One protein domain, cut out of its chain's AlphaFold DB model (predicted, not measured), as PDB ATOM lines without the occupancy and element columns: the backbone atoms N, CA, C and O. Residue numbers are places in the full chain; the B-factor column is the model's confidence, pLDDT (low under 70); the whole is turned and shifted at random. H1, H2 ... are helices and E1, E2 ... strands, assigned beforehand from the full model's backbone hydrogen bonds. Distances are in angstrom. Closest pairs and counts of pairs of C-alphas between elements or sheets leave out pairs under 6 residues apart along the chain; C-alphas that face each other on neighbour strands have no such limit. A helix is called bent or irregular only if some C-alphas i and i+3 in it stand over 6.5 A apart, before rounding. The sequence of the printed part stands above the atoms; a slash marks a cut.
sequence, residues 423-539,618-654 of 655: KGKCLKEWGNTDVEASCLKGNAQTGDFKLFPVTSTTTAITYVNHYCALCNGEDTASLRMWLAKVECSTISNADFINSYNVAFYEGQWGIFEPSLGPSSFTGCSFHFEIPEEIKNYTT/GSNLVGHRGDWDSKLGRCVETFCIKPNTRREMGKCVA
ATOM      1  N   LYS A 423      44.826 -46.256  38.924       95.94
ATOM      2  CA  LYS A 423      44.527 -47.233  39.971       95.94
ATOM      3  C   LYS A 423      43.202 -46.873  40.645       95.94
ATOM      4  O   LYS A 423      43.058 -45.779  41.191       95.94
ATOM      5  N   GLY A 424      42.239 -47.792  40.575       94.00
ATOM      6  CA  GLY A 424      40.858 -47.586  41.038       94.00
ATOM      7  C   GLY A 424      40.424 -48.457  42.211       94.00
ATOM      8  O   GLY A 424      39.238 -48.532  42.508       94.00
ATOM      9  N   LYS A 425      41.363 -49.169  42.843       94.81
ATOM     10  CA  LYS A 425      41.095 -50.091  43.954       94.81
ATOM     11  C   LYS A 425      42.083 -49.859  45.088       94.81
ATOM     12  O   LYS A 425      43.252 -49.551  44.844       94.81
ATOM     13  N   CYS A 426      41.610 -50.037  46.314       95.50
ATOM     14  CA  CYS A 426      42.433 -49.966  47.515       95.50
ATOM     15  C   CYS A 426      43.279 -51.225  47.711       95.50
ATOM     16  O   CYS A 426      42.992 -52.289  47.153       95.50
ATOM     17  N   LEU A 427      44.327 -51.112  48.531       94.75
ATOM     18  CA  LEU A 427      45.031 -52.289  49.033       94.75
ATOM     19  C   LEU A 427      44.066 -53.134  49.875       94.75
ATOM     20  O   LEU A 427      43.310 -52.593  50.679       94.75
ATOM     21  N   LYS A 428      44.139 -54.464  49.735       91.88
ATOM     22  CA  LYS A 428      43.259 -55.413  50.449       91.88
ATOM     23  C   LYS A 428      43.287 -55.254  51.979       91.88
ATOM     24  O   LYS A 428      42.362 -55.689  52.648       91.88
ATOM     25  N   GLU A 429      44.347 -54.655  52.518       92.56
ATOM     26  CA  GLU A 429      44.601 -54.504  53.955       92.56
ATOM     27  C   GLU A 429      44.269 -53.098  54.500       92.56
ATOM     28  O   GLU A 429      44.481 -52.848  55.683       92.56
ATOM     29  N   TRP A 430      43.749 -52.166  53.684       91.12
ATOM     30  CA  TRP A 430      43.536 -50.761  54.083       91.12
ATOM     31  C   TRP A 430      42.596 -50.575  55.293       91.12
ATOM     32  O   TRP A 430      42.735 -49.617  56.055       91.12
ATOM     33  N   GLY A 431      41.645 -51.489  55.497       91.00
ATOM     34  CA  GLY A 431      40.805 -51.584  56.699       91.00
ATOM     35  C   GLY A 431      39.715 -50.512  56.866       91.00
ATOM     36  O   GLY A 431      38.710 -50.786  57.518       91.00
ATOM     37  N   ASN A 432      39.856 -49.316  56.282       93.31
ATOM     38  CA  ASN A 432      38.842 -48.256  56.346       93.31
ATOM     39  C   ASN A 432      37.860 -48.343  55.163       93.31
ATOM     40  O   ASN A 432      38.169 -47.907  54.048       93.31
ATOM     41  N   THR A 433      36.659 -48.855  55.440       93.81
ATOM     42  CA  THR A 433      35.592 -49.079  54.453       93.81
ATOM     43  C   THR A 433      35.033 -47.794  53.843       93.81
ATOM     44  O   THR A 433      34.563 -47.828  52.710       93.81
ATOM     45  N   ASP A 434      35.095 -46.655  54.539       91.88
ATOM     46  CA  ASP A 434      34.538 -45.385  54.046       91.88
ATOM     47  C   ASP A 434      35.432 -44.764  52.969       91.88
ATOM     48  O   ASP A 434      34.954 -44.277  51.938       91.88
ATOM     49  N   VAL A 435      36.751 -44.819  53.182       92.00
ATOM     50  CA  VAL A 435      37.739 -44.396  52.178       92.00
ATOM     51  C   VAL A 435      37.714 -45.352  50.991       92.00
ATOM     52  O   VAL A 435      37.768 -44.899  49.852       92.00
ATOM     53  N   GLU A 436      37.573 -46.657  51.237       94.12
ATOM     54  CA  GLU A 436      37.424 -47.645  50.166       94.12
ATOM     55  C   GLU A 436      36.157 -47.398  49.336       94.12
ATOM     56  O   GLU A 436      36.236 -47.292  48.112       94.12
ATOM     57  N   ALA A 437      35.008 -47.189  49.982       92.44
ATOM     58  CA  ALA A 437      33.770 -46.826  49.300       92.44
ATOM     59  C   ALA A 437      33.915 -45.513  48.512       92.44
ATOM     60  O   ALA A 437      33.402 -45.403  47.401       92.44
ATOM     61  N   SER A 438      34.640 -44.528  49.051       92.19
ATOM     62  CA  SER A 438      34.888 -43.249  48.370       92.19
ATOM     63  C   SER A 438      35.850 -43.384  47.186       92.19
ATOM     64  O   SER A 438      35.633 -42.746  46.161       92.19
ATOM     65  N   CYS A 439      36.845 -44.269  47.272       94.00
ATOM     66  CA  CYS A 439      37.690 -44.642  46.139       94.00
ATOM     67  C   CYS A 439      36.841 -45.252  45.008       94.00
ATOM     68  O   CYS A 439      36.948 -44.829  43.855       94.00
ATOM     69  N   LEU A 440      35.923 -46.162  45.347       92.00
ATOM     70  CA  LEU A 440      35.071 -46.870  44.385       92.00
ATOM     71  C   LEU A 440      33.924 -46.031  43.793       92.00
ATOM     72  O   LEU A 440      33.371 -46.424  42.767       92.00
ATOM     73  N   LYS A 441      33.576 -44.872  44.375       86.56
ATOM     74  CA  LYS A 441      32.567 -43.945  43.812       86.56
ATOM     75  C   LYS A 441      32.957 -43.388  42.432       86.56
ATOM     76  O   LYS A 441      32.095 -42.863  41.730       86.56
ATOM     77  N   GLY A 442      34.224 -43.523  42.035       75.69
ATOM     78  CA  GLY A 442      34.744 -43.016  40.768       75.69
ATOM     79  C   GLY A 442      34.839 -41.491  40.739       75.69
ATOM     80  O   GLY A 442      34.813 -40.829  41.772       75.69
ATOM     81  N   ASN A 443      34.959 -40.939  39.536       66.75
ATOM     82  CA  ASN A 443      35.018 -39.503  39.246       66.75
ATOM     83  C   ASN A 443      33.630 -38.911  38.936       66.75
ATOM     84  O   ASN A 443      33.524 -37.918  38.213       66.75
ATOM     85  N   ALA A 444      32.562 -39.552  39.432       57.56
ATOM     86  CA  ALA A 444      31.186 -39.148  39.171       57.56
ATOM     87  C   ALA A 444      31.012 -37.654  39.465       57.56
ATOM     88  O   ALA A 444      31.553 -37.171  40.462       57.56
ATOM     89  N   GLN A 445      30.277 -36.959  38.585       63.25
ATOM     90  CA  GLN A 445      29.970 -35.523  38.610       63.25
ATOM     91  C   GLN A 445      29.460 -35.094  39.986       63.25
ATOM     92  O   GLN A 445      28.268 -35.030  40.260       63.25
ATOM     93  N   THR A 446      30.386 -34.838  40.887       65.62
ATOM     94  CA  THR A 446      30.127 -34.502  42.274       65.62
ATOM     95  C   THR A 446      30.889 -33.223  42.542       65.62
ATOM     96  O   THR A 446      31.982 -33.004  42.020       65.62
ATOM     97  N   GLY A 447      30.314 -32.359  43.372       69.94
ATOM     98  CA  GLY A 447      30.987 -31.152  43.844       69.94
ATOM     99  C   GLY A 447      32.146 -31.415  44.816       69.94
ATOM    100  O   GLY A 447      32.476 -30.512  45.576       69.94
ATOM    101  N   ASP A 448      32.691 -32.638  44.894       82.38
ATOM    102  CA  ASP A 448      33.825 -32.979  45.763       82.38
ATOM    103  C   ASP A 448      35.099 -33.134  44.924       82.38
ATOM    104  O   ASP A 448      35.301 -34.137  44.240       82.38
ATOM    105  N   PHE A 449      35.987 -32.145  45.016       81.44
ATOM    106  CA  PHE A 449      37.278 -32.130  44.324       81.44
ATOM    107  C   PHE A 449      38.180 -33.311  44.709       81.44
ATOM    108  O   PHE A 449      39.058 -33.698  43.942       81.44
ATOM    109  N   LYS A 450      37.957 -33.955  45.864       86.06
ATOM    110  CA  LYS A 450      38.703 -35.166  46.249       86.06
ATOM    111  C   LYS A 450      38.379 -36.364  45.358       86.06
ATOM    112  O   LYS A 450      39.111 -37.352  45.391       86.06
ATOM    113  N   LEU A 451      37.318 -36.283  44.554       87.94
ATOM    114  CA  LEU A 451      36.978 -37.272  43.535       87.94
ATOM    115  C   LEU A 451      37.686 -37.024  42.193       87.94
ATOM    116  O   LEU A 451      37.468 -37.773  41.243       87.94
ATOM    117  N   PHE A 452      38.561 -36.016  42.112       90.12
ATOM    118  CA  PHE A 452      39.346 -35.738  40.913       90.12
ATOM    119  C   PHE A 452      40.565 -36.658  40.831       90.12
ATOM    120  O   PHE A 452      41.163 -36.950  41.874       90.12
ATOM    121  N   PRO A 453      40.982 -37.067  39.619       94.56
ATOM    122  CA  PRO A 453      42.198 -37.837  39.439       94.56
ATOM    123  C   PRO A 453      43.410 -37.121  40.030       94.56
ATOM    124  O   PRO A 453      43.543 -35.896  39.963       94.56
ATOM    125  N   VAL A 454      44.312 -37.911  40.601       95.69
ATOM    126  CA  VAL A 454      45.575 -37.422  41.158       95.69
ATOM    127  C   VAL A 454      46.722 -38.279  40.646       95.69
ATOM    128  O   VAL A 454      46.569 -39.488  40.480       95.69
ATOM    129  N   THR A 455      47.887 -37.678  40.436       97.25
ATOM    130  CA  THR A 455      49.120 -38.403  40.110       97.25
ATOM    131  C   THR A 455      50.144 -38.185  41.212       97.25
ATOM    132  O   THR A 455      50.413 -37.048  41.605       97.25
ATOM    133  N   SER A 456      50.715 -39.277  41.718       97.50
ATOM    134  CA  SER A 456      51.841 -39.228  42.649       97.50
ATOM    135  C   SER A 456      53.129 -38.951  41.887       97.50
ATOM    136  O   SER A 456      53.530 -39.712  41.008       97.50
ATOM    137  N   THR A 457      53.807 -37.868  42.246       96.06
ATOM    138  CA  THR A 457      55.127 -37.519  41.695       96.06
ATOM    139  C   THR A 457      56.248 -38.409  42.234       96.06
ATOM    140  O   THR A 457      57.332 -38.439  41.663       96.06
ATOM    141  N   THR A 458      56.000 -39.159  43.316       96.19
ATOM    142  CA  THR A 458      56.984 -40.087  43.897       96.19
ATOM    143  C   THR A 458      56.915 -41.463  43.244       96.19
ATOM    144  O   THR A 458      57.954 -42.034  42.919       96.19
ATOM    145  N   THR A 459      55.709 -41.996  43.025       95.88
ATOM    146  CA  THR A 459      55.527 -43.345  42.458       95.88
ATOM    147  C   THR A 459      55.220 -43.347  40.962       95.88
ATOM    148  O   THR A 459      55.237 -44.413  40.350       95.88
ATOM    149  N   ALA A 460      54.937 -42.180  40.367       95.75
ATOM    150  CA  ALA A 460      54.434 -42.043  38.998       95.75
ATOM    151  C   ALA A 460      53.152 -42.865  38.738       95.75
ATOM    152  O   ALA A 460      52.912 -43.368  37.640       95.75
ATOM    153  N   ILE A 461      52.316 -43.033  39.769       96.88
ATOM    154  CA  ILE A 461      51.018 -43.702  39.662       96.88
ATOM    155  C   ILE A 461      49.913 -42.655  39.645       96.88
ATOM    156  O   ILE A 461      49.837 -41.786  40.516       96.88
ATOM    157  N   THR A 462      49.022 -42.773  38.664       97.19
ATOM    158  CA  THR A 462      47.765 -42.032  38.636       97.19
ATOM    159  C   THR A 462      46.680 -42.844  39.327       97.19
ATOM    160  O   THR A 462      46.552 -44.051  39.117       97.19
ATOM    161  N   TYR A 463      45.872 -42.175  40.133       96.62
ATOM    162  CA  TYR A 463      44.730 -42.729  40.843       96.62
ATOM    163  C   TYR A 463      43.458 -42.072  40.318       96.62
ATOM    164  O   TYR A 463      43.462 -40.879  40.017       96.62
ATOM    165  N   VAL A 464      42.366 -42.837  40.225       94.62
ATOM    166  CA  VAL A 464      41.073 -42.301  39.744       94.62
ATOM    167  C   VAL A 464      40.553 -41.160  40.616       94.62
ATOM    168  O   VAL A 464      39.838 -40.301  40.116       94.62
ATOM    169  N   ASN A 465      40.920 -41.152  41.900       94.56
ATOM    170  CA  ASN A 465      40.661 -40.054  42.816       94.56
ATOM    171  C   ASN A 465      41.650 -40.010  43.996       94.56
ATOM    172  O   ASN A 465      42.448 -40.933  44.197       94.56
ATOM    173  N   HIS A 466      41.580 -38.947  44.802       94.38
ATOM    174  CA  HIS A 466      42.425 -38.753  45.983       94.38
ATOM    175  C   HIS A 466      42.259 -39.872  47.026       94.38
ATOM    176  O   HIS A 466      43.244 -40.323  47.606       94.38
ATOM    177  N   TYR A 467      41.036 -40.371  47.239       95.25
ATOM    178  CA  TYR A 467      40.783 -41.462  48.188       95.25
ATOM    179  C   TYR A 467      41.481 -42.760  47.771       95.25
ATOM    180  O   TYR A 467      42.032 -43.457  48.624       95.25
ATOM    181  N   CYS A 468      41.526 -43.055  46.469       96.56
ATOM    182  CA  CYS A 468      42.281 -44.188  45.952       96.56
ATOM    183  C   CYS A 468      43.787 -44.037  46.185       96.56
ATOM    184  O   CYS A 468      44.441 -45.028  46.498       96.56
ATOM    185  N   ALA A 469      44.343 -42.828  46.076       96.75
ATOM    186  CA  ALA A 469      45.747 -42.592  46.405       96.75
ATOM    187  C   ALA A 469      46.021 -42.835  47.898       96.75
ATOM    188  O   ALA A 469      46.927 -43.595  48.248       96.75
ATOM    189  N   LEU A 470      45.175 -42.281  48.774       95.25
ATOM    190  CA  LEU A 470      45.274 -42.477  50.223       95.25
ATOM    191  C   LEU A 470      45.238 -43.958  50.597       95.25
ATOM    192  O   LEU A 470      46.132 -44.433  51.294       95.25
ATOM    193  N   CYS A 471      44.256 -44.711  50.090       96.69
ATOM    194  CA  CYS A 471      44.118 -46.124  50.440       96.69
ATOM    195  C   CYS A 471      45.154 -47.062  49.810       96.69
ATOM    196  O   CYS A 471      45.155 -48.270  50.063       96.69
ATOM    197  N   ASN A 472      46.038 -46.505  48.987       96.56
ATOM    198  CA  ASN A 472      47.226 -47.168  48.474       96.56
ATOM    199  C   ASN A 472      48.517 -46.683  49.150       96.56
ATOM    200  O   ASN A 472      49.599 -47.074  48.724       96.56
ATOM    201  N   GLY A 473      48.401 -45.900  50.228       95.81
ATOM    202  CA  GLY A 473      49.526 -45.480  51.059       95.81
ATOM    203  C   GLY A 473      50.356 -44.339  50.471       95.81
ATOM    204  O   GLY A 473      51.499 -44.169  50.884       95.81
ATOM    205  N   GLU A 474      49.817 -43.578  49.517       97.00
ATOM    206  CA  GLU A 474      50.521 -42.419  48.963       97.00
ATOM    207  C   GLU A 474      50.610 -41.272  49.973       97.00
ATOM    208  O   GLU A 474      49.660 -40.977  50.704       97.00
ATOM    209  N   ASP A 475      51.749 -40.581  49.965       93.00
ATOM    210  CA  ASP A 475      51.921 -39.334  50.707       93.00
ATOM    211  C   ASP A 475      51.183 -38.200  49.987       93.00
ATOM    212  O   ASP A 475      51.440 -37.929  48.811       93.00
ATOM    213  N   THR A 476      50.299 -37.495  50.696       90.00
ATOM    214  CA  THR A 476      49.510 -36.392  50.137       90.00
ATOM    215  C   THR A 476      50.380 -35.264  49.592       90.00
ATOM    216  O   THR A 476      49.979 -34.620  48.624       90.00
ATOM    217  N   ALA A 477      51.589 -35.060  50.129       91.31
ATOM    218  CA  ALA A 477      52.523 -34.049  49.627       91.31
ATOM    219  C   ALA A 477      53.043 -34.354  48.204       91.31
ATOM    220  O   ALA A 477      53.401 -33.443  47.446       91.31
ATOM    221  N   SER A 478      53.060 -35.634  47.819       94.25
ATOM    222  CA  SER A 478      53.504 -36.087  46.496       94.25
ATOM    223  C   SER A 478      52.412 -36.002  45.426       94.25
ATOM    224  O   SER A 478      52.723 -36.048  44.231       94.25
ATOM    225  N   LEU A 479      51.147 -35.871  45.839       94.50
ATOM    226  CA  LEU A 479      50.003 -35.899  44.941       94.50
ATOM    227  C   LEU A 479      49.844 -34.566  44.211       94.50
ATOM    228  O   LEU A 479      49.996 -33.483  44.780       94.50
ATOM    229  N   ARG A 480      49.524 -34.654  42.925       95.00
ATOM    230  CA  ARG A 480      49.132 -33.524  42.086       95.00
ATOM    231  C   ARG A 480      47.779 -33.832  41.479       95.00
ATOM    232  O   ARG A 480      47.605 -34.867  40.837       95.00
ATOM    233  N   MET A 481      46.818 -32.960  41.746       92.31
ATOM    234  CA  MET A 481      45.463 -33.087  41.229       92.31
ATOM    235  C   MET A 481      45.429 -32.709  39.753       92.31
ATOM    236  O   MET A 481      46.171 -31.835  39.309       92.31
ATOM    237  N   TRP A 482      44.589 -33.397  38.991       92.31
ATOM    238  CA  TRP A 482      44.350 -33.049  37.599       92.31
ATOM    239  C   TRP A 482      43.480 -31.799  37.501       92.31
ATOM    240  O   TRP A 482      42.672 -31.515  38.386       92.31
ATOM    241  N   LEU A 483      43.640 -31.057  36.409       87.19
ATOM    242  CA  LEU A 483      42.891 -29.832  36.184       87.19
ATOM    243  C   LEU A 483      41.487 -30.165  35.688       87.19
ATOM    244  O   LEU A 483      41.292 -31.000  34.807       87.19
ATOM    245  N   ALA A 484      40.506 -29.481  36.256       84.62
ATOM    246  CA  ALA A 484      39.125 -29.544  35.824       84.62
ATOM    247  C   ALA A 484      38.896 -28.602  34.650       84.62
ATOM    248  O   ALA A 484      39.142 -27.397  34.769       84.62
ATOM    249  N   LYS A 485      38.385 -29.141  33.549       84.00
ATOM    250  CA  LYS A 485      38.013 -28.390  32.361       84.00
ATOM    251  C   LYS A 485      36.508 -28.444  32.165       84.00
ATOM    252  O   LYS A 485      35.938 -29.513  31.949       84.00
ATOM    253  N   VAL A 486      35.871 -27.283  32.261       82.56
ATOM    254  CA  VAL A 486      34.418 -27.143  32.131       82.56
ATOM    255  C   VAL A 486      34.096 -26.582  30.752       82.56
ATOM    256  O   VAL A 486      34.593 -25.511  30.407       82.56
ATOM    257  N   GLU A 487      33.277 -27.295  29.983       84.44
ATOM    258  CA  GLU A 487      32.832 -26.901  28.644       84.44
ATOM    259  C   GLU A 487      31.318 -26.690  28.633       84.44
ATOM    260  O   GLU A 487      30.541 -27.589  28.951       84.44
ATOM    261  N   CYS A 488      30.870 -25.494  28.263       86.62
ATOM    262  CA  CYS A 488      29.448 -25.162  28.218       86.62
ATOM    263  C   CYS A 488      29.054 -24.835  26.775       86.62
ATOM    264  O   CYS A 488      29.729 -24.066  26.095       86.62
ATOM    265  N   SER A 489      27.957 -25.410  26.284       81.00
ATOM    266  CA  SER A 489      27.525 -25.269  24.885       81.00
ATOM    267  C   SER A 489      26.948 -23.895  24.532       81.00
ATOM    268  O   SER A 489      26.785 -23.585  23.354       81.00
ATOM    269  N   THR A 490      26.608 -23.076  25.527       75.94
ATOM    270  CA  THR A 490      25.780 -21.873  25.352       75.94
ATOM    271  C   THR A 490      26.550 -20.559  25.257       75.94
ATOM    272  O   THR A 490      25.934 -19.545  24.937       75.94
ATOM    273  N   ILE A 491      27.870 -20.531  25.486       70.88
ATOM    274  CA  ILE A 491      28.648 -19.281  25.429       70.88
ATOM    275  C   ILE A 491      29.619 -19.335  24.256       70.88
ATOM    276  O   ILE A 491      30.588 -20.081  24.261       70.88
ATOM    277  N   SER A 492      29.371 -18.514  23.239       65.31
ATOM    278  CA  SER A 492      30.246 -18.389  22.068       65.31
ATOM    279  C   SER A 492      31.342 -17.327  22.233       65.31
ATOM    280  O   SER A 492      32.271 -17.285  21.430       65.31
ATOM    281  N   ASN A 493      31.257 -16.474  23.262       70.75
ATOM    282  CA  ASN A 493      32.180 -15.360  23.478       70.75
ATOM    283  C   ASN A 493      33.163 -15.632  24.622       70.75
ATOM    284  O   ASN A 493      32.784 -15.650  25.794       70.75
ATOM    285  N   ALA A 494      34.446 -15.755  24.276       60.09
ATOM    286  CA  ALA A 494      35.527 -15.986  25.231       60.09
ATOM    287  C   ALA A 494      35.706 -14.839  26.252       60.09
ATOM    288  O   ALA A 494      36.105 -15.077  27.390       60.09
ATOM    289  N   ASP A 495      35.349 -13.606  25.881       58.41
ATOM    290  CA  ASP A 495      35.604 -12.416  26.704       58.41
ATOM    291  C   ASP A 495      34.698 -12.303  27.945       58.41
ATOM    292  O   ASP A 495      35.043 -11.604  28.897       58.41
ATOM    293  N   PHE A 496      33.568 -13.019  27.990       63.94
ATOM    294  CA  PHE A 496      32.637 -12.960  29.126       63.94
ATOM    295  C   PHE A 496      32.931 -13.994  30.229       63.94
ATOM    296  O   PHE A 496      32.350 -13.920  31.313       63.94
ATOM    297  N   ILE A 497      33.855 -14.931  30.001       60.34
ATOM    298  CA  ILE A 497      34.056 -16.120  30.850       60.34
ATOM    299  C   ILE A 497      34.528 -15.767  32.266       60.34
ATOM    300  O   ILE A 497      34.082 -16.381  33.233       60.34
ATOM    301  N   ASN A 498      35.353 -14.728  32.410       67.00
ATOM    302  CA  ASN A 498      35.871 -14.292  33.714       67.00
ATOM    303  C   ASN A 498      34.779 -13.763  34.662       67.00
ATOM    304  O   ASN A 498      35.054 -13.529  35.836       67.00
ATOM    305  N   SER A 499      33.560 -13.539  34.159       71.62
ATOM    306  CA  SER A 499      32.432 -13.045  34.950       71.62
ATOM    307  C   SER A 499      31.515 -14.150  35.487       71.62
ATOM    308  O   SER A 499      30.731 -13.881  36.394       71.62
ATOM    309  N   TYR A 500      31.608 -15.384  34.978       79.69
ATOM    310  CA  TYR A 500      30.720 -16.473  35.390       79.69
ATOM    311  C   TYR A 500      31.253 -17.202  36.621       79.69
ATOM    312  O   TYR A 500      32.435 -17.531  36.714       79.69
ATOM    313  N   ASN A 501      30.349 -17.524  37.547       81.81
ATOM    314  CA  ASN A 501      30.669 -18.384  38.679       81.81
ATOM    315  C   ASN A 501      30.428 -19.841  38.285       81.81
ATOM    316  O   ASN A 501      29.283 -20.231  38.046       81.81
ATOM    317  N   VAL A 502      31.498 -20.637  38.235       82.81
ATOM    318  CA  VAL A 502      31.392 -22.095  38.113       82.81
ATOM    319  C   VAL A 502      30.919 -22.659  39.444       82.81
ATOM    320  O   VAL A 502      31.498 -22.374  40.493       82.81
ATOM    321  N   ALA A 503      29.869 -23.467  39.407       85.69
ATOM    322  CA  ALA A 503      29.277 -24.048  40.599       85.69
ATOM    323  C   ALA A 503      28.691 -25.430  40.311       85.69
ATOM    324  O   ALA A 503      28.326 -25.761  39.182       85.69
ATOM    325  N   PHE A 504      28.585 -26.229  41.367       85.19
ATOM    326  CA  PHE A 504      27.884 -27.503  41.342       85.19
ATOM    327  C   PHE A 504      26.460 -27.298  41.866       85.19
ATOM    328  O   PHE A 504      26.276 -26.991  43.046       85.19
ATOM    329  N   TYR A 505      25.459 -27.449  41.002       87.12
ATOM    330  CA  TYR A 505      24.052 -27.203  41.322       87.12
ATOM    331  C   TYR A 505      23.180 -28.339  40.779       87.12
ATOM    332  O   TYR A 505      23.410 -28.833  39.681       87.12
ATOM    333  N   GLU A 506      22.227 -28.811  41.592       87.56
ATOM    334  CA  GLU A 506      21.288 -29.898  41.245       87.56
ATOM    335  C   GLU A 506      21.937 -31.172  40.660       87.56
ATOM    336  O   GLU A 506      21.346 -31.890  39.861       87.56
ATOM    337  N   GLY A 507      23.154 -31.500  41.108       84.62
ATOM    338  CA  GLY A 507      23.856 -32.714  40.681       84.62
ATOM    339  C   GLY A 507      24.704 -32.553  39.419       84.62
ATOM    340  O   GLY A 507      25.262 -33.544  38.956       84.62
ATOM    341  N   GLN A 508      24.839 -31.338  38.884       87.44
ATOM    342  CA  GLN A 508      25.623 -31.064  37.685       87.44
ATOM    343  C   GLN A 508      26.580 -29.883  37.906       87.44
ATOM    344  O   GLN A 508      26.291 -28.947  38.651       87.44
ATOM    345  N   TRP A 509      27.742 -29.918  37.252       86.06
ATOM    346  CA  TRP A 509      28.608 -28.745  37.135       86.06
ATOM    347  C   TRP A 509      28.053 -27.795  36.084       86.06
ATOM    348  O   TRP A 509      27.618 -28.216  35.013       86.06
ATOM    349  N   GLY A 510      28.088 -26.507  36.376       89.06
ATOM    350  CA  GLY A 510      27.621 -25.504  35.446       89.06
ATOM    351  C   GLY A 510      28.083 -24.115  35.823       89.06
ATOM    352  O   GLY A 510      28.941 -23.931  36.688       89.06
ATOM    353  N   ILE A 511      27.494 -23.140  35.158       89.12
ATOM    354  CA  ILE A 511      27.774 -21.727  35.369       89.12
ATOM    355  C   ILE A 511      26.487 -20.976  35.675       89.12
ATOM    356  O   ILE A 511      25.428 -21.292  35.132       89.12
ATOM    357  N   PHE A 512      26.595 -19.967  36.535       87.44
ATOM    358  CA  PHE A 512      25.533 -18.994  36.770       87.44
ATOM    359  C   PHE A 512      25.873 -17.677  36.091       87.44
ATOM    360  O   PHE A 512      26.980 -17.157  36.266       87.44
ATOM    361  N   GLU A 513      24.905 -17.110  35.378       86.06
ATOM    362  CA  GLU A 513      24.980 -15.730  34.925       86.06
ATOM    363  C   GLU A 513      24.734 -14.795  36.124       86.06
ATOM    364  O   GLU A 513      23.648 -14.827  36.719       86.06
ATOM    365  N   PRO A 514      25.709 -13.947  36.508       80.62
ATOM    366  CA  PRO A 514      25.606 -13.144  37.728       80.62
ATOM    367  C   PRO A 514      24.374 -12.232  37.777       80.62
ATOM    368  O   PRO A 514      23.854 -11.952  38.855       80.62
ATOM    369  N   SER A 515      23.906 -11.768  36.615       83.56
ATOM    370  CA  SER A 515      22.776 -10.845  36.456       83.56
ATOM    371  C   SER A 515      21.405 -11.507  36.648       83.56
ATOM    372  O   SER A 515      20.442 -10.811  36.970       83.56
ATOM    373  N   LEU A 516      21.303 -12.826  36.467       83.88
ATOM    374  CA  LEU A 516      20.028 -13.550  36.376       83.88
ATOM    375  C   LEU A 516      19.767 -14.503  37.557       83.88
ATOM    376  O   LEU A 516      18.716 -15.146  37.616       83.88
ATOM    377  N   GLY A 517      20.695 -14.587  38.515       83.00
ATOM    378  CA  GLY A 517      20.534 -15.382  39.736       83.00
ATOM    379  C   GLY A 517      20.496 -16.902  39.493       83.00
ATOM    380  O   GLY A 517      20.919 -17.370  38.435       83.00
ATOM    381  N   PRO A 518      19.996 -17.706  40.455       82.50
ATOM    382  CA  PRO A 518      20.037 -19.173  40.383       82.50
ATOM    383  C   PRO A 518      19.284 -19.781  39.189       82.50
ATOM    384  O   PRO A 518      19.628 -20.857  38.717       82.50
ATOM    385  N   SER A 519      18.281 -19.080  38.653       86.81
ATOM    386  CA  SER A 519      17.532 -19.508  37.464       86.81
ATOM    387  C   SER A 519      18.354 -19.511  36.171       86.81
ATOM    388  O   SER A 519      17.876 -20.006  35.157       86.81
ATOM    389  N   SER A 520      19.569 -18.962  36.191       89.31
ATOM    390  CA  SER A 520      20.469 -18.902  35.033       89.31
ATOM    391  C   SER A 520      21.419 -20.089  34.904       89.31
ATOM    392  O   SER A 520      22.295 -20.075  34.037       89.31
ATOM    393  N   PHE A 521      21.283 -21.095  35.773       90.88
ATOM    394  CA  PHE A 521      22.172 -22.246  35.770       90.88
ATOM    395  C   PHE A 521      22.198 -22.916  34.397       90.88
ATOM    396  O   PHE A 521      21.190 -23.440  33.919       90.88
ATOM    397  N   THR A 522      23.373 -22.924  33.778       90.56
ATOM    398  CA  THR A 522      23.616 -23.678  32.552       90.56
ATOM    399  C   THR A 522      24.532 -24.842  32.879       90.56
ATOM    400  O   THR A 522      25.686 -24.640  33.254       90.56
ATOM    401  N   GLY A 523      24.008 -26.059  32.728       90.06
ATOM    402  CA  GLY A 523      24.783 -27.281  32.875       90.06
ATOM    403  C   GLY A 523      25.884 -27.376  31.819       90.06
ATOM    404  O   GLY A 523      25.658 -27.112  30.638       90.06
ATOM    405  N   CYS A 524      27.073 -27.773  32.252       90.00
ATOM    406  CA  CYS A 524      28.259 -27.901  31.415       90.00
ATOM    407  C   CYS A 524      28.744 -29.355  31.406       90.00
ATOM    408  O   CYS A 524      28.438 -30.132  32.320       90.00
ATOM    409  N   SER A 525      29.489 -29.738  30.370       86.25
ATOM    410  CA  SER A 525      30.297 -30.953  30.396       86.25
ATOM    411  C   SER A 525      31.595 -30.689  31.146       86.25
ATOM    412  O   SER A 525      32.096 -29.565  31.231       86.25
ATOM    413  N   PHE A 526      32.113 -31.744  31.755       82.06
ATOM    414  CA  PHE A 526      33.255 -31.673  32.641       82.06
ATOM    415  C   PHE A 526      34.254 -32.739  32.215       82.06
ATOM    416  O   PHE A 526      33.903 -33.915  32.103       82.06
ATOM    417  N   HIS A 527      35.496 -32.327  32.005       86.31
ATOM    418  CA  HIS A 527      36.583 -33.203  31.604       86.31
ATOM    419  C   HIS A 527      37.823 -32.913  32.444       86.31
ATOM    420  O   HIS A 527      37.986 -31.819  32.976       86.31
ATOM    421  N   PHE A 528      38.715 -33.892  32.557       88.75
ATOM    422  CA  PHE A 528      39.982 -33.708  33.254       88.75
ATOM    423  C   PHE A 528      41.121 -33.512  32.261       88.75
ATOM    424  O   PHE A 528      41.223 -34.242  31.272       88.75
ATOM    425  N   GLU A 529      41.987 -32.550  32.556       88.88
ATOM    426  CA  GLU A 529      43.209 -32.248  31.820       88.88
ATOM    427  C   GLU A 529      44.429 -32.509  32.711       88.88
ATOM    428  O   GLU A 529      44.439 -32.190  33.901       88.88
ATOM    429  N   ILE A 530      45.461 -33.126  32.136       91.44
ATOM    430  CA  ILE A 530      46.695 -33.460  32.849       91.44
ATOM    431  C   ILE A 530      47.546 -32.184  32.951       91.44
ATOM    432  O   ILE A 530      47.917 -31.647  31.905       91.44
ATOM    433  N   PRO A 531      47.905 -31.708  34.157       91.44
ATOM    434  CA  PRO A 531      48.848 -30.610  34.310       91.44
ATOM    435  C   PRO A 531      50.181 -30.927  33.619       91.44
ATOM    436  O   PRO A 531      50.717 -32.031  33.760       91.44
ATOM    437  N   GLU A 532      50.753 -29.953  32.905       89.44
ATOM    438  CA  GLU A 532      51.998 -30.146  32.140       89.44
ATOM    439  C   GLU A 532      53.166 -30.614  33.028       89.44
ATOM    440  O   GLU A 532      53.986 -31.427  32.604       89.44
ATOM    441  N   GLU A 533      53.189 -30.194  34.297       92.19
ATOM    442  CA  GLU A 533      54.181 -30.586  35.310       92.19
ATOM    443  C   GLU A 533      54.226 -32.098  35.568       92.19
ATOM    444  O   GLU A 533      55.288 -32.649  35.866       92.19
ATOM    445  N   ILE A 534      53.071 -32.769  35.469       94.38
ATOM    446  CA  ILE A 534      52.932 -34.195  35.781       94.38
ATOM    447  C   ILE A 534      52.723 -35.077  34.556       94.38
ATOM    448  O   ILE A 534      52.629 -36.296  34.684       94.38
ATOM    449  N   LYS A 535      52.720 -34.497  33.357       91.75
ATOM    450  CA  LYS A 535      52.494 -35.224  32.104       91.75
ATOM    451  C   LYS A 535      53.480 -36.377  31.911       91.75
ATOM    452  O   LYS A 535      53.075 -37.473  31.537       91.75
ATOM    453  N   ASN A 536      54.741 -36.171  32.293       91.81
ATOM    454  CA  ASN A 536      55.802 -37.185  32.220       91.81
ATOM    455  C   ASN A 536      55.682 -38.301  33.277       91.81
ATOM    456  O   ASN A 536      56.382 -39.305  33.171       91.81
ATOM    457  N   TYR A 537      54.815 -38.137  34.279       93.50
ATOM    458  CA  TYR A 537      54.534 -39.135  35.320       93.50
ATOM    459  C   TYR A 537      53.282 -39.960  35.008       93.50
ATOM    460  O   TYR A 537      52.927 -40.849  35.775       93.50
ATOM    461  N   THR A 538      52.585 -39.664  33.908       93.75
ATOM    462  CA  THR A 538      51.399 -40.415  33.493       93.75
ATOM    463  C   THR A 538      51.758 -41.440  32.424       93.75
ATOM    464  O   THR A 538      52.598 -41.191  31.558       93.75
ATOM    465  N   THR A 539      51.109 -42.604  32.473       92.44
ATOM    466  CA  THR A 539      51.271 -43.659  31.465       92.44
ATOM    467  C   THR A 539      50.002 -43.740  30.619       92.44
ATOM    468  O   THR A 539      48.957 -44.121  31.158       92.44
ATOM    469  N   GLY A 618      43.455 -20.852  54.584       28.33
ATOM    470  CA  GLY A 618      43.671 -20.006  55.752       28.33
ATOM    471  C   GLY A 618      42.638 -20.267  56.854       28.33
ATOM    472  O   GLY A 618      41.466 -20.535  56.608       28.33
ATOM    473  N   SER A 619      43.099 -20.178  58.095       32.56
ATOM    474  CA  SER A 619      42.339 -20.287  59.343       32.56
ATOM    475  C   SER A 619      41.200 -19.259  59.482       32.56
ATOM    476  O   SER A 619      41.498 -18.066  59.455       32.56
ATOM    477  N   ASN A 620      39.949 -19.690  59.744       29.70
ATOM    478  CA  ASN A 620      39.175 -19.436  60.990       29.70
ATOM    479  C   ASN A 620      37.623 -19.533  60.885       29.70
ATOM    480  O   ASN A 620      37.018 -18.993  59.969       29.70
ATOM    481  N   LEU A 621      37.043 -20.073  61.982       30.78
ATOM    482  CA  LEU A 621      35.736 -19.820  62.651       30.78
ATOM    483  C   LEU A 621      34.424 -20.594  62.297       30.78
ATOM    484  O   LEU A 621      33.555 -20.098  61.598       30.78
ATOM    485  N   VAL A 622      34.280 -21.762  62.962       30.09
ATOM    486  CA  VAL A 622      33.180 -22.333  63.813       30.09
ATOM    487  C   VAL A 622      31.703 -22.408  63.344       30.09
ATOM    488  O   VAL A 622      31.031 -21.392  63.218       30.09
ATOM    489  N   GLY A 623      31.134 -23.638  63.400       27.08
ATOM    490  CA  GLY A 623      29.708 -23.883  63.719       27.08
ATOM    491  C   GLY A 623      29.106 -25.268  63.376       27.08
ATOM    492  O   GLY A 623      28.352 -25.367  62.427       27.08
ATOM    493  N   HIS A 624      29.368 -26.302  64.194       33.12
ATOM    494  CA  HIS A 624      28.698 -27.628  64.291       33.12
ATOM    495  C   HIS A 624      28.552 -28.573  63.055       33.12
ATOM    496  O   HIS A 624      27.842 -28.317  62.094       33.12
ATOM    497  N   ARG A 625      29.121 -29.788  63.228       40.47
ATOM    498  CA  ARG A 625      29.005 -31.050  62.444       40.47
ATOM    499  C   ARG A 625      29.564 -31.116  61.013       40.47
ATOM    500  O   ARG A 625      29.362 -32.118  60.340       40.47
ATOM    501  N   GLY A 626      30.391 -30.163  60.614       49.44
ATOM    502  CA  GLY A 626      31.294 -30.299  59.470       49.44
ATOM    503  C   GLY A 626      32.203 -29.082  59.368       49.44
ATOM    504  O   GLY A 626      31.948 -28.077  60.035       49.44
ATOM    505  N   ASP A 627      33.267 -29.180  58.576       57.59
ATOM    506  CA  ASP A 627      34.073 -28.006  58.236       57.59
ATOM    507  C   ASP A 627      33.327 -27.257  57.117       57.59
ATOM    508  O   ASP A 627      32.997 -27.845  56.086       57.59
ATOM    509  N   TRP A 628      32.952 -25.996  57.356       51.47
ATOM    510  CA  TRP A 628      32.231 -25.175  56.379       51.47
ATOM    511  C   TRP A 628      33.172 -24.771  55.246       51.47
ATOM    512  O   TRP A 628      34.153 -24.064  55.477       51.47
ATOM    513  N   ASP A 629      32.860 -25.200  54.026       55.66
ATOM    514  CA  ASP A 629      33.584 -24.785  52.833       55.66
ATOM    515  C   ASP A 629      32.896 -23.548  52.241       55.66
ATOM    516  O   ASP A 629      31.796 -23.623  51.683       55.66
ATOM    517  N   SER A 630      33.544 -22.387  52.366       38.44
ATOM    518  CA  SER A 630      33.011 -21.106  51.889       38.44
ATOM    519  C   SER A 630      32.871 -21.023  50.368       38.44
ATOM    520  O   SER A 630      32.137 -20.160  49.891       38.44
ATOM    521  N   LYS A 631      33.560 -21.882  49.604       43.88
ATOM    522  CA  LYS A 631      33.433 -21.947  48.141       43.88
ATOM    523  C   LYS A 631      32.273 -22.844  47.716       43.88
ATOM    524  O   LYS A 631      31.614 -22.545  46.728       43.88
ATOM    525  N   LEU A 632      32.000 -23.912  48.466       45.84
ATOM    526  CA  LEU A 632      30.878 -24.822  48.195       45.84
ATOM    527  C   LEU A 632      29.568 -24.405  48.877       45.84
ATOM    528  O   LEU A 632      28.522 -24.988  48.592       45.84
ATOM    529  N   GLY A 633      29.610 -23.439  49.799       43.69
ATOM    530  CA  GLY A 633      28.433 -22.966  50.529       43.69
ATOM    531  C   GLY A 633      27.759 -24.054  51.372       43.69
ATOM    532  O   GLY A 633      26.547 -24.001  51.582       43.69
ATOM    533  N   ARG A 634      28.515 -25.071  51.817       55.81
ATOM    534  CA  ARG A 634      28.009 -26.185  52.637       55.81
ATOM    535  C   ARG A 634      29.085 -26.762  53.559       55.81
ATOM    536  O   ARG A 634      30.278 -26.633  53.300       55.81
ATOM    537  N   CYS A 635      28.655 -27.449  54.617       51.06
ATOM    538  CA  CYS A 635      29.536 -28.243  55.476       51.06
ATOM    539  C   CYS A 635      30.017 -29.506  54.748       51.06
ATOM    540  O   CYS A 635      29.208 -30.214  54.146       51.06
ATOM    541  N   VAL A 636      31.310 -29.811  54.850       52.59
ATOM    542  CA  VAL A 636      31.920 -31.026  54.293       52.59
ATOM    543  C   VAL A 636      32.373 -31.938  55.436       52.59
ATOM    544  O   VAL A 636      32.914 -31.476  56.446       52.59
ATOM    545  N   GLU A 637      32.135 -33.245  55.300       53.09
ATOM    546  CA  GLU A 637      32.645 -34.246  56.239       53.09
ATOM    547  C   GLU A 637      34.155 -34.437  56.052       53.09
ATOM    548  O   GLU A 637      34.665 -34.640  54.949       53.09
ATOM    549  N   THR A 638      34.892 -34.369  57.157       54.69
ATOM    550  CA  THR A 638      36.348 -34.534  57.202       54.69
ATOM    551  C   THR A 638      36.700 -35.790  58.003       54.69
ATOM    552  O   THR A 638      36.232 -35.972  59.131       54.69
ATOM    553  N   PHE A 639      37.527 -36.653  57.403       62.12
ATOM    554  CA  PHE A 639      37.923 -37.971  57.916       62.12
ATOM    555  C   PHE A 639      39.365 -37.970  58.438       62.12
ATOM    556  O   PHE A 639      40.169 -37.105  58.089       62.12
ATOM    557  N   CYS A 640      39.703 -38.962  59.263       64.56
ATOM    558  CA  CYS A 640      41.051 -39.130  59.792       64.56
ATOM    559  C   CYS A 640      41.941 -39.954  58.861       64.56
ATOM    560  O   CYS A 640      41.566 -41.040  58.436       64.56
ATOM    561  N   ILE A 641      43.135 -39.427  58.572       53.34
ATOM    562  CA  ILE A 641      44.073 -39.986  57.583       53.34
ATOM    563  C   ILE A 641      44.739 -41.279  58.085       53.34
ATOM    564  O   ILE A 641      45.071 -42.153  57.292       53.34
ATOM    565  N   LYS A 642      44.951 -41.424  59.402       56.69
ATOM    566  CA  LYS A 642      45.644 -42.592  59.966       56.69
ATOM    567  C   LYS A 642      44.685 -43.776  60.166       56.69
ATOM    568  O   LYS A 642      43.636 -43.580  60.791       56.69
ATOM    569  N   PRO A 643      45.056 -44.999  59.731       52.47
ATOM    570  CA  PRO A 643      44.303 -46.212  60.037       52.47
ATOM    571  C   PRO A 643      44.072 -46.345  61.544       52.47
ATOM    572  O   PRO A 643      44.960 -46.022  62.335       52.47
ATOM    573  N   ASN A 644      42.888 -46.820  61.936       64.25
ATOM    574  CA  ASN A 644      42.483 -46.961  63.337       64.25
ATOM    575  C   ASN A 644      42.550 -45.647  64.129       64.25
ATOM    576  O   ASN A 644      42.986 -45.651  65.268       64.25
ATOM    577  N   THR A 645      42.151 -44.510  63.557       70.44
ATOM    578  CA  THR A 645      41.931 -43.278  64.332       70.44
ATOM    579  C   THR A 645      40.495 -42.806  64.142       70.44
ATOM    580  O   THR A 645      39.959 -42.873  63.037       70.44
ATOM    581  N   ARG A 646      39.841 -42.366  65.224       73.94
ATOM    582  CA  ARG A 646      38.475 -41.820  65.192       73.94
ATOM    583  C   ARG A 646      38.501 -40.321  65.446       73.94
ATOM    584  O   ARG A 646      39.416 -39.805  66.086       73.94
ATOM    585  N   ARG A 647      37.502 -39.606  64.935       61.91
ATOM    586  CA  ARG A 647      37.417 -38.158  65.119       61.91
ATOM    587  C   ARG A 647      36.689 -37.839  66.423       61.91
ATOM    588  O   ARG A 647      35.488 -38.065  66.529       61.91
ATOM    589  N   GLU A 648      37.403 -37.284  67.395       71.38
ATOM    590  CA  GLU A 648      36.830 -36.764  68.638       71.38
ATOM    591  C   GLU A 648      37.098 -35.264  68.737       71.38
ATOM    592  O   GLU A 648      38.234 -34.807  68.623       71.38
ATOM    593  N   MET A 649      36.030 -34.479  68.918       71.38
ATOM    594  CA  MET A 649      36.099 -33.016  69.065       71.38
ATOM    595  C   MET A 649      36.928 -32.316  67.966       71.38
ATOM    596  O   MET A 649      37.710 -31.407  68.234       71.38
ATOM    597  N   GLY A 650      36.781 -32.761  66.712       63.06
ATOM    598  CA  GLY A 650      37.478 -32.178  65.559       63.06
ATOM    599  C   GLY A 650      38.932 -32.630  65.378       63.06
ATOM    600  O   GLY A 650      39.548 -32.245  64.387       63.06
ATOM    601  N   LYS A 651      39.472 -33.478  66.262       63.62
ATOM    602  CA  LYS A 651      40.821 -34.053  66.146       63.62
ATOM    603  C   LYS A 651      40.765 -35.549  65.871       63.62
ATOM    604  O   LYS A 651      39.847 -36.237  66.304       63.62
ATOM    605  N   CYS A 652      41.775 -36.049  65.171       65.38
ATOM    606  CA  CYS A 652      41.969 -37.478  64.970       65.38
ATOM    607  C   CYS A 652      42.715 -38.067  66.160       65.38
ATOM    608  O   CYS A 652      43.875 -37.722  66.390       65.38
ATOM    609  N   VAL A 653      42.039 -38.928  66.913       77.19
ATOM    610  CA  VAL A 653      42.594 -39.627  68.072       77.19
ATOM    611  C   VAL A 653      42.727 -41.112  67.752       77.19
ATOM    612  O   VAL A 653      41.852 -41.704  67.118       77.19
ATOM    613  N   ALA A 654      43.847 -41.710  68.152       76.81
ATOM    614  CA  ALA A 654      43.946 -43.164  68.216       76.81
ATOM    615  C   ALA A 654      42.977 -43.686  69.301       76.81
ATOM    616  O   ALA A 654      42.708 -42.938  70.244       76.81
TER     617      ALA A 654
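What this domain is: This is residues 423 to 539 and 618 to 654 of the 655 residues of an uncharacterized protein of Portunus trituberculatus (UniProt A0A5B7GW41). A two-stranded ribbon, E3 and E6, joins two small groups of short elements: H1, H2, H5 and the strand pair E1 and E2 at one end, the hairpin E4 and E5 with H3 and H4 at the other. After a cut, residues 618 to 654 form a separate stretch with two small hairpins, E7 and E8, then E9 and E10, apart from the other three strand pairs. The printed part has 154 residues with five named helices and ten named strands in the order H1 E1 H2 E2 E3 H3 E4 E5 H4 E6 H5 E7 E8 E9 E10; the strands form five antiparallel two-stranded sheets. The class is mixed, helices and strands, with under half of the residues in named elements. The whole is only just compact, close to loose, with a radius of gyration of the C-alphas of 17.8 A and spans of 51 by 43 by 26 A.

How they stand to each other: H1, residues 433 to 440, touches H2, residues 466 to 470; their closest C-alphas, those of Cys 439 and Cys 468, are 4.6 A apart. E1, residues 454 to 456, is antiparallel to E2, residues 479 to 481, at 154 degrees, with N 455 and O 480 within hydrogen-bond range at 2.9 A. E2 runs on into E3, residues 483 to 488, at 10 degrees. E3 is antiparallel to E6, residues 525 to 529, at 151 degrees, with N 485 and O 527 2.8 A apart. H3, residues 494 to 499, touches no helix. E4, residues 501 to 505, and E5, residues 508 to 512, form a hairpin, with N 503 and O 510 2.9 A apart. The closest C-alphas of E5 and E6 are those of Trp 509 and Phe 526, 7.1 A apart. Those of E5 and H4, residues 517 to 520, are Phe 512 and Ser 520, 5.4 A apart. H5, residues 532 to 537, comes closest to E1 with the C-alphas of Ile 534 and Thr 455, 7.1 A apart. E7, residues 627 to 629, and E8, residues 634 to 636, form a hairpin, with N 629 and O 634 3.0 A apart. E9, residues 646 to 648, and E10, residues 651 to 653, form another, with N 646 and O 653 2.8 A apart. Each O i to N i+4 pair is within hydrogen-bond range in H1 and H2; H3 and H5 each have 0 of 2, but 2 of 3 O i to N i+3 pairs, and H4 is too short for an i+4 pair.

Where its parts are: H1 begins at C-alpha 433 (35.592, -49.079, 54.453) and is 10.3 A long. E3 is 16.3 A long, E6 13.1 A, E5 12.1 A and E4 11.3 A. H3 and H5 are irregular: C-alphas 495 and 498 are 7.3 A apart, C-alphas 533 and 536 7.5 A. E10 ends at C-alpha 653 (42.594, -39.627, 68.072).

The domain as a whole: The two C-alphas farthest apart, those of Ser 492 and Ala 654, are 54.1 A apart. Residues 540 to 617 are not printed, and C-alphas 539 and 618 are 34.7 A apart across the cut. The link from H1 to E1, residues 441 to 453, is long. The mean pLDDT of the printed part is 79.0; 42 residues are under 70, among them residues 618 to 644.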